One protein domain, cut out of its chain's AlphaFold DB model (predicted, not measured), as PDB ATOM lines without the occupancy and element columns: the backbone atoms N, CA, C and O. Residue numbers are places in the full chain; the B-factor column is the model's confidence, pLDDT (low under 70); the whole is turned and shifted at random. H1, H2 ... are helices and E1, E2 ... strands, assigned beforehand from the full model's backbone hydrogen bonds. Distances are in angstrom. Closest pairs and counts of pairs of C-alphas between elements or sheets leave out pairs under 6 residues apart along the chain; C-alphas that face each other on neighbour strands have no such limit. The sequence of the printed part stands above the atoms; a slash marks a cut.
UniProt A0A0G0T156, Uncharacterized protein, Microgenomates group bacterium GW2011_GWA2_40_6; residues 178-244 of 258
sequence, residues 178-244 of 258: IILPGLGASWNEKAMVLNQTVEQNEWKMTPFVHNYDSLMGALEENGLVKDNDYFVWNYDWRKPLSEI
ATOM      1  N   ILE A 178     184.848-289.849  31.255       91.12
ATOM      2  CA  ILE A 178     185.480-289.931  29.935       91.12
ATOM      3  C   ILE A 178     186.601-290.960  30.007       91.12
ATOM      4  O   ILE A 178     187.626-290.746  30.654       91.12
ATOM      5  N   ILE A 179     186.416-292.078  29.313       92.12
ATOM      6  CA  ILE A 179     187.463-293.067  29.094       92.12
ATOM      7  C   ILE A 179     188.324-292.565  27.936       92.12
ATOM      8  O   ILE A 179     187.856-292.467  26.799       92.12
ATOM      9  N   LEU A 180     189.581-292.255  28.251       91.00
ATOM     10  CA  LEU A 180     190.635-291.906  27.304       91.00
ATOM     11  C   LEU A 180     191.464-293.157  27.000       91.00
ATOM     12  O   LEU A 180     192.258-293.574  27.849       91.00
ATOM     13  N   PRO A 181     191.294-293.787  25.827       90.44
ATOM     14  CA  PRO A 181     192.085-294.952  25.475       90.44
ATOM     15  C   PRO A 181     193.563-294.570  25.334       90.44
ATOM     16  O   PRO A 181     193.889-293.551  24.743       90.44
ATOM     17  N   GLY A 182     194.472-295.389  25.860       87.38
ATOM     18  CA  GLY A 182     195.911-295.201  25.670       87.38
ATOM     19  C   GLY A 182     196.349-295.209  24.197       87.38
ATOM     20  O   GLY A 182     195.600-295.599  23.297       87.38
ATOM     21  N   LEU A 183     197.600-294.808  23.953       86.06
ATOM     22  CA  LEU A 183     198.202-294.768  22.616       86.06
ATOM     23  C   LEU A 183     197.984-296.091  21.855       86.06
ATOM     24  O   LEU A 183     198.257-297.166  22.387       86.06
ATOM     25  N   GLY A 184     197.502-296.014  20.613       86.44
ATOM     26  CA  GLY A 184     197.249-297.193  19.775       86.44
ATOM     27  C   GLY A 184     195.930-297.923  20.052       86.44
ATOM     28  O   GLY A 184     195.589-298.832  19.303       86.44
ATOM     29  N   ALA A 185     195.161-297.527  21.072       91.81
ATOM     30  CA  ALA A 185     193.852-298.119  21.343       91.81
ATOM     31  C   ALA A 185     192.727-297.523  20.482       91.81
ATOM     32  O   ALA A 185     191.688-298.161  20.323       91.81
ATOM     33  N   SER A 186     192.940-296.368  19.853       93.12
ATOM     34  CA  SER A 186     192.019-295.805  18.860       93.12
ATOM     35  C   SER A 186     192.454-296.136  17.431       93.12
ATOM     36  O   SER A 186     193.626-296.007  17.076       93.12
ATOM     37  N   TRP A 187     191.494-296.535  16.601       92.94
ATOM     38  CA  TRP A 187     191.702-297.020  15.243       92.94
ATOM     39  C   TRP A 187     190.754-296.353  14.248       92.94
ATOM     40  O   TRP A 187     189.556-296.188  14.500       92.94
ATOM     41  N   ASN A 188     191.295-296.045  13.073       93.75
ATOM     42  CA  ASN A 188     190.538-295.744  11.871       93.75
ATOM     43  C   ASN A 188     191.312-296.278  10.659       93.75
ATOM     44  O   ASN A 188     192.423-295.837  10.388       93.75
ATOM     45  N   GLU A 189     190.736-297.224   9.920       93.00
ATOM     46  CA  GLU A 189     191.424-297.899   8.813       93.00
ATOM     47  C   GLU A 189     191.844-296.936   7.694       93.00
ATOM     48  O   GLU A 189     192.981-296.987   7.228       93.00
ATOM     49  N   LYS A 190     190.962-296.010   7.296       94.69
ATOM     50  CA  LYS A 190     191.267-295.022   6.251       94.69
ATOM     51  C   LYS A 190     192.429-294.126   6.667       94.69
ATOM     52  O   LYS A 190     193.316-293.843   5.867       94.69
ATOM     53  N   ALA A 191     192.445-293.715   7.930       92.31
ATOM     54  CA  ALA A 191     193.506-292.883   8.464       92.31
ATOM     55  C   ALA A 191     194.827-293.659   8.564       92.31
ATOM     56  O   ALA A 191     195.860-293.168   8.114       92.31
ATOM     57  N   MET A 192     194.790-294.871   9.121       90.94
ATOM     58  CA  MET A 192     195.971-295.670   9.462       90.94
ATOM     59  C   MET A 192     196.605-296.378   8.261       90.94
ATOM     60  O   MET A 192     197.827-296.442   8.173       90.94
ATOM     61  N   VAL A 193     195.790-296.916   7.350       93.06
ATOM     62  CA  VAL A 193     196.243-297.757   6.228       93.06
ATOM     63  C   VAL A 193     196.289-296.964   4.927       93.06
ATOM     64  O   VAL A 193     197.218-297.125   4.139       93.06
ATOM     65  N   LEU A 194     195.303-296.091   4.704       94.62
ATOM     66  CA  LEU A 194     195.163-295.334   3.453       94.62
ATOM     67  C   LEU A 194     195.699-293.898   3.549       94.62
ATOM     68  O   LEU A 194     195.640-293.166   2.563       94.62
ATOM     69  N   ASN A 195     196.202-293.492   4.721       90.56
ATOM     70  CA  ASN A 195     196.691-292.140   5.011       90.56
ATOM     71  C   ASN A 195     195.685-291.028   4.642       90.56
ATOM     72  O   ASN A 195     196.064-289.950   4.186       90.56
ATOM     73  N   GLN A 196     194.389-291.302   4.804       93.75
ATOM     74  CA  GLN A 196     193.329-290.335   4.527       93.75
ATOM     75  C   GLN A 196     193.055-289.457   5.747       93.75
ATOM     76  O   GLN A 196     193.079-289.917   6.892       93.75
ATOM     77  N   THR A 197     192.731-288.193   5.495       89.50
ATOM     78  CA  THR A 197     192.138-287.326   6.513       89.50
ATOM     79  C   THR A 197     190.713-287.795   6.785       89.50
ATOM     80  O   THR A 197     189.922-287.942   5.856       89.50
ATOM     81  N   VAL A 198     190.403-288.029   8.056       89.62
ATOM     82  CA  VAL A 198     189.081-288.442   8.540       89.62
ATOM     83  C   VAL A 198     188.672-287.570   9.716       89.62
ATOM     84  O   VAL A 198     189.532-287.006  10.404       89.62
ATOM     85  N   GLU A 199     187.371-287.496   9.969       87.38
ATOM     86  CA  GLU A 199     186.838-286.741  11.095       87.38
ATOM     87  C   GLU A 199     187.102-287.447  12.433       87.38
ATOM     88  O   GLU A 199     187.187-288.674  12.528       87.38
ATOM     89  N   GLN A 200     187.197-286.667  13.514       84.69
ATOM     90  CA  GLN A 200     187.462-287.188  14.863       84.69
ATOM     91  C   GLN A 200     186.413-288.222  15.311       84.69
ATOM     92  O   GLN A 200     186.729-289.179  16.015       84.69
ATOM     93  N   ASN A 201     185.153-288.043  14.911       86.19
ATOM     94  CA  ASN A 201     184.060-288.946  15.272       86.19
ATOM     95  C   ASN A 201     184.111-290.303  14.539       86.19
ATOM     96  O   ASN A 201     183.385-291.214  14.937       86.19
ATOM     97  N   GLU A 202     184.967-290.450  13.520       90.56
ATOM     98  CA  GLU A 202     185.181-291.704  12.794       90.56
ATOM     99  C   GLU A 202     186.186-292.632  13.494       90.56
ATOM    100  O   GLU A 202     186.326-293.793  13.100       90.56
ATOM    101  N   TRP A 203     186.894-292.155  14.521       91.69
ATOM    102  CA  TRP A 203     187.798-292.976  15.323       91.69
ATOM    103  C   TRP A 203     187.015-293.870  16.282       91.69
ATOM    104  O   TRP A 203     186.073-293.434  16.949       91.69
ATOM    105  N   LYS A 204     187.412-295.140  16.365       93.38
ATOM    106  CA  LYS A 204     186.762-296.159  17.200       93.38
ATOM    107  C   LYS A 204     187.794-296.909  18.029       93.38
ATOM    108  O   LYS A 204     188.985-296.828  17.746       93.38
ATOM    109  N   MET A 205     187.336-297.639  19.041       92.94
ATOM    110  CA  MET A 205     188.216-298.540  19.780       92.94
ATOM    111  C   MET A 205     188.738-299.601  18.810       92.94
ATOM    112  O   MET A 205     188.004-300.088  17.945       92.94
ATOM    113  N   THR A 206     190.010-299.940  18.941       90.81
ATOM    114  CA  THR A 206     190.639-300.981  18.132       90.81
ATOM    115  C   THR A 206     189.974-302.330  18.433       90.81
ATOM    116  O   THR A 206     189.819-302.651  19.610       90.81
ATOM    117  N   PRO A 207     189.605-303.150  17.425       85.50
ATOM    118  CA  PRO A 207     188.769-304.342  17.637       85.50
ATOM    119  C   PRO A 207     189.315-305.392  18.613       85.50
ATOM    120  O   PRO A 207     188.543-306.186  19.132       85.50
ATOM    121  N   PHE A 208     190.629-305.419  18.836       86.31
ATOM    122  CA  PHE A 208     191.314-306.385  19.701       86.31
ATOM    123  C   PHE A 208     191.793-305.783  21.035       86.31
ATOM    124  O   PHE A 208     192.568-306.411  21.757       86.31
ATOM    125  N   VAL A 209     191.377-304.554  21.370       89.75
ATOM    126  CA  VAL A 209     191.679-303.920  22.661       89.75
ATOM    127  C   VAL A 209     190.512-304.133  23.619       89.75
ATOM    128  O   VAL A 209     189.466-303.512  23.468       89.75
ATOM    129  N   HIS A 210     190.741-304.963  24.638       91.94
ATOM    130  CA  HIS A 210     189.737-305.370  25.634       91.94
ATOM    131  C   HIS A 210     190.016-304.844  27.049       91.94
ATOM    132  O   HIS A 210     189.278-305.115  27.991       91.94
ATOM    133  N   ASN A 211     191.083-304.061  27.222       89.69
ATOM    134  CA  ASN A 211     191.550-303.608  28.539       89.69
ATOM    135  C   ASN A 211     190.531-302.726  29.284       89.69
ATOM    136  O   ASN A 211     190.643-302.553  30.495       89.69
ATOM    137  N   TYR A 212     189.560-302.154  28.568       92.12
ATOM    138  CA  TYR A 212     188.520-301.292  29.130       92.12
ATOM    139  C   TYR A 212     187.204-302.033  29.374       92.12
ATOM    140  O   TYR A 212     186.318-301.460  30.000       92.12
ATOM    141  N   ASP A 213     187.062-303.281  28.917       94.31
ATOM    142  CA  ASP A 213     185.783-304.001  28.934       94.31
ATOM    143  C   ASP A 213     185.293-304.222  30.368       94.31
ATOM    144  O   ASP A 213     184.143-303.925  30.672       94.31
ATOM    145  N   SER A 214     186.177-304.635  31.284       95.06
ATOM    146  CA  SER A 214     185.822-304.797  32.703       95.06
ATOM    147  C   SER A 214     185.468-303.476  33.386       95.06
ATOM    148  O   SER A 214     184.596-303.454  34.246       95.06
ATOM    149  N   LEU A 215     186.125-302.372  33.010       93.94
ATOM    150  CA  LEU A 215     185.787-301.051  33.541       93.94
ATOM    151  C   LEU A 215     184.411-300.611  33.033       93.94
ATOM    152  O   LEU A 215     183.573-300.225  33.836       93.94
ATOM    153  N   MET A 216     184.170-300.695  31.722       94.69
ATOM    154  CA  MET A 216     182.879-300.348  31.120       94.69
ATOM    155  C   MET A 216     181.748-301.206  31.694       94.69
ATOM    156  O   MET A 216     180.732-300.654  32.096       94.69
ATOM    157  N   GLY A 217     181.964-302.518  31.828       96.00
ATOM    158  CA  GLY A 217     181.006-303.428  32.455       96.00
ATOM    159  C   GLY A 217     180.707-303.052  33.906       96.00
ATOM    160  O   GLY A 217     179.546-302.976  34.282       96.00
ATOM    161  N   ALA A 218     181.724-302.709  34.704       95.25
ATOM    162  CA  ALA A 218     181.507-302.243  36.073       95.25
ATOM    163  C   ALA A 218     180.705-300.928  36.129       95.25
ATOM    164  O   ALA A 218     179.880-300.757  37.023       95.25
ATOM    165  N   LEU A 219     180.921-299.995  35.193       94.12
ATOM    166  CA  LEU A 219     180.128-298.761  35.119       94.12
ATOM    167  C   LEU A 219     178.653-299.071  34.810       94.12
ATOM    168  O   LEU A 219     177.769-298.573  35.505       94.12
ATOM    169  N   GLU A 220     178.396-299.935  33.827       94.88
ATOM    170  CA  GLU A 220     177.046-300.368  33.442       94.88
ATOM    171  C   GLU A 220     176.338-301.141  34.571       94.88
ATOM    172  O   GLU A 220     175.173-300.876  34.870       94.88
ATOM    173  N   GLU A 221     177.046-302.035  35.271       94.06
ATOM    174  CA  GLU A 221     176.540-302.762  36.448       94.06
ATOM    175  C   GLU A 221     176.153-301.827  37.606       94.06
ATOM    176  O   GLU A 221     175.264-302.150  38.394       94.06
ATOM    177  N   ASN A 222     176.785-300.651  37.698       89.94
ATOM    178  CA  ASN A 222     176.455-299.608  38.672       89.94
ATOM    179  C   ASN A 222     175.389-298.616  38.162       89.94
ATOM    180  O   ASN A 222     175.135-297.602  38.811       89.94
ATOM    181  N   GLY A 223     174.737-298.913  37.033       87.00
ATOM    182  CA  GLY A 223     173.607-298.146  36.511       87.00
ATOM    183  C   GLY A 223     173.980-296.962  35.620       87.00
ATOM    184  O   GLY A 223     173.102-296.163  35.306       87.00
ATOM    185  N   LEU A 224     175.244-296.839  35.203       90.38
ATOM    186  CA  LEU A 224     175.678-295.796  34.269       90.38
ATOM    187  C   LEU A 224     175.434-296.235  32.821       90.38
ATOM    188  O   LEU A 224     175.761-297.355  32.430       90.38
ATOM    189  N   VAL A 225     174.905-295.336  31.995       91.50
ATOM    190  CA  VAL A 225     174.575-295.599  30.592       91.50
ATOM    191  C   VAL A 225     175.656-295.026  29.674       91.50
ATOM    192  O   VAL A 225     175.982-293.838  29.731       91.50
ATOM    193  N   LYS A 226     176.208-295.854  28.782       90.19
ATOM    194  CA  LYS A 226     177.170-295.406  27.767       90.19
ATOM    195  C   LYS A 226     176.567-294.333  26.859       90.19
ATOM    196  O   LYS A 226     175.408-294.422  26.471       90.19
ATOM    197  N   ASP A 227     177.374-293.338  26.510       88.69
ATOM    198  CA  ASP A 227     177.006-292.162  25.714       88.69
ATOM    199  C   ASP A 227     175.951-291.248  26.374       88.69
ATOM    200  O   ASP A 227     175.502-290.277  25.762       88.69
ATOM    201  N   ASN A 228     175.609-291.508  27.640       85.69
ATOM    202  CA  ASN A 228     174.870-290.598  28.506       85.69
ATOM    203  C   ASN A 228     175.715-290.227  29.727       85.69
ATOM    204  O   ASN A 228     176.051-289.063  29.894       85.69
ATOM    205  N   ASP A 229     176.097-291.210  30.540       87.69
ATOM    206  CA  ASP A 229     176.782-291.041  31.828       87.69
ATOM    207  C   ASP A 229     178.290-291.279  31.726       87.69
ATOM    208  O   ASP A 229     179.076-290.692  32.470       87.69
ATOM    209  N   TYR A 230     178.724-292.089  30.760       92.00
ATOM    210  CA  TYR A 230     180.136-292.230  30.423       92.00
ATOM    211  C   TYR A 230     180.367-292.337  28.916       92.00
ATOM    212  O   TYR A 230     179.529-292.830  28.167       92.00
ATOM    213  N   PHE A 231     181.537-291.895  28.467       92.25
ATOM    214  CA  PHE A 231     181.909-291.779  27.062       92.25
ATOM    215  C   PHE A 231     183.267-292.428  26.820       92.25
ATOM    216  O   PHE A 231     184.169-292.338  27.650       92.25
ATOM    217  N   VAL A 232     183.447-293.025  25.644       91.94
ATOM    218  CA  VAL A 232     184.764-293.481  25.175       91.94
ATOM    219  C   VAL A 232     185.244-292.520  24.099       91.94
ATOM    220  O   VAL A 232     184.715-292.505  22.984       91.94
ATOM    221  N   TRP A 233     186.251-291.711  24.418       91.44
ATOM    222  CA  TRP A 233     186.755-290.707  23.489       91.44
ATOM    223  C   TRP A 233     187.936-291.256  22.691       91.44
ATOM    224  O   TRP A 233     189.096-291.096  23.053       91.44
ATOM    225  N   ASN A 234     187.620-291.934  21.588       92.00
ATOM    226  CA  ASN A 234     188.634-292.370  20.633       92.00
ATOM    227  C   ASN A 234     189.194-291.177  19.857       92.00
ATOM    228  O   ASN A 234     188.430-290.290  19.466       92.00
ATOM    229  N   TYR A 235     190.508-291.169  19.627       90.56
ATOM    230  CA  TYR A 235     191.203-290.037  19.019       90.56
ATOM    231  C   TYR A 235     192.349-290.414  18.085       90.56
ATOM    232  O   TYR A 235     192.926-291.497  18.186       90.56
ATOM    233  N   ASP A 236     192.687-289.491  17.176       91.12
ATOM    234  CA  ASP A 236     193.857-289.617  16.305       91.12
ATOM    235  C   ASP A 236     195.141-289.359  17.094       91.12
ATOM    236  O   ASP A 236     195.663-288.248  17.142       91.12
ATOM    237  N   TRP A 237     195.672-290.407  17.710       89.12
ATOM    238  CA  TRP A 237     196.891-290.343  18.511       89.12
ATOM    239  C   TRP A 237     198.168-290.038  17.711       89.12
ATOM    240  O   TRP A 237     199.240-289.920  18.304       89.12
ATOM    241  N   ARG A 238     198.083-289.908  16.381       88.25
ATOM    242  CA  ARG A 238     199.205-289.493  15.524       88.25
ATOM    243  C   ARG A 238     199.351-287.974  15.450       88.25
ATOM    244  O   ARG A 238     200.362-287.492  14.945       88.25
ATOM    245  N   LYS A 239     198.342-287.228  15.907       86.38
ATOM    246  CA  LYS A 239     198.333-285.763  15.920       86.38
ATOM    247  C   LYS A 239     198.764-285.219  17.285       86.38
ATOM    248  O   LYS A 239     198.570-285.886  18.302       86.38
ATOM    249  N   PRO A 240     199.341-284.007  17.345       83.75
ATOM    250  CA  PRO A 240     199.561-283.335  18.617       83.75
ATOM    251  C   PRO A 240     198.222-282.998  19.283       83.75
ATOM    252  O   PRO A 240     197.226-282.737  18.612       83.75
ATOM    253  N   LEU A 241     198.204-282.940  20.619       74.75
ATOM    254  CA  LEU A 241     196.989-282.658  21.396       74.75
ATOM    255  C   LEU A 241     196.309-281.340  20.992       74.75
ATOM    256  O   LEU A 241     195.088-281.263  20.990       74.75
ATOM    257  N   SER A 242     197.084-280.328  20.590       78.94
ATOM    258  CA  SER A 242     196.570-279.043  20.091       78.94
ATOM    259  C   SER A 242     195.723-279.157  18.820       78.94
ATOM    260  O   SER A 242     194.980-278.235  18.503       78.94
ATOM    261  N   GLU A 243     195.846-280.263  18.089       75.25
ATOM    262  CA  GLU A 243     195.092-280.561  16.867       75.25
ATOM    263  C   GLU A 243     194.003-281.622  17.099       75.25
ATOM    264  O   GLU A 243     193.192-281.890  16.209       75.25
ATOM    265  N   ILE A 244     193.964-282.224  18.292       70.56
ATOM    266  CA  ILE A 244     192.951-283.193  18.712       70.56
ATOM    267  C   ILE A 244     191.882-282.427  19.504       70.56
ATOM    268  O   ILE A 244     191.949-282.309  20.725       70.56
TER     269      ILE A 244
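AT A GLANCE: This is residues 178 to 244 of the 258 residues of an uncharacterized protein of Microgenomates group bacterium GW2011_GWA2_40_6 (UniProt A0A0G0T156). Little regular structure: an elongated body mostly of loops, with the short helix H1 toward one end, the longer helix H2 toward the other, and the small strand E1 on the H2 side. The printed part has 67 residues, of which 16 are in named elements, in the order H1, H2, E1, mostly helix. It is only just compact, close to loose, with a radius of gyration of the C-alphas of 13.1 A and spans of 40 by 25 by 16 A.

HOW THE PARTS SIT: Residues 178 to 179 pair, parallel, with residues 231 to 232 of E1, residues 230 to 232, which pairs with no named strand. Residues 186 to 187 pair, antiparallel, with residues 204 to 205. H1, residues 189 to 192, is apart from E1 and from H2, residues 213 to 221. H2 and E1 are near each other, with 5 pairs of C-alphas within 10 A. In H2 every O i to N i+4 pair is within hydrogen-bond range; H1 is too short for such a pair.

IN THESE COORDINATES: H1 begins at C-alpha 189 (191.424, -297.899, 8.813). H2 is 12.0 A long. E1 ends at C-alpha 232 (184.764, -293.481, 25.175).

THE WHOLE: The C-alphas farthest apart, of Leu 194 and Asn 222, are 40.1 A apart. The link H1 to H2 is long, 20 residues. The printed part has no cut, and no printed residue is under 70 in pLDDT.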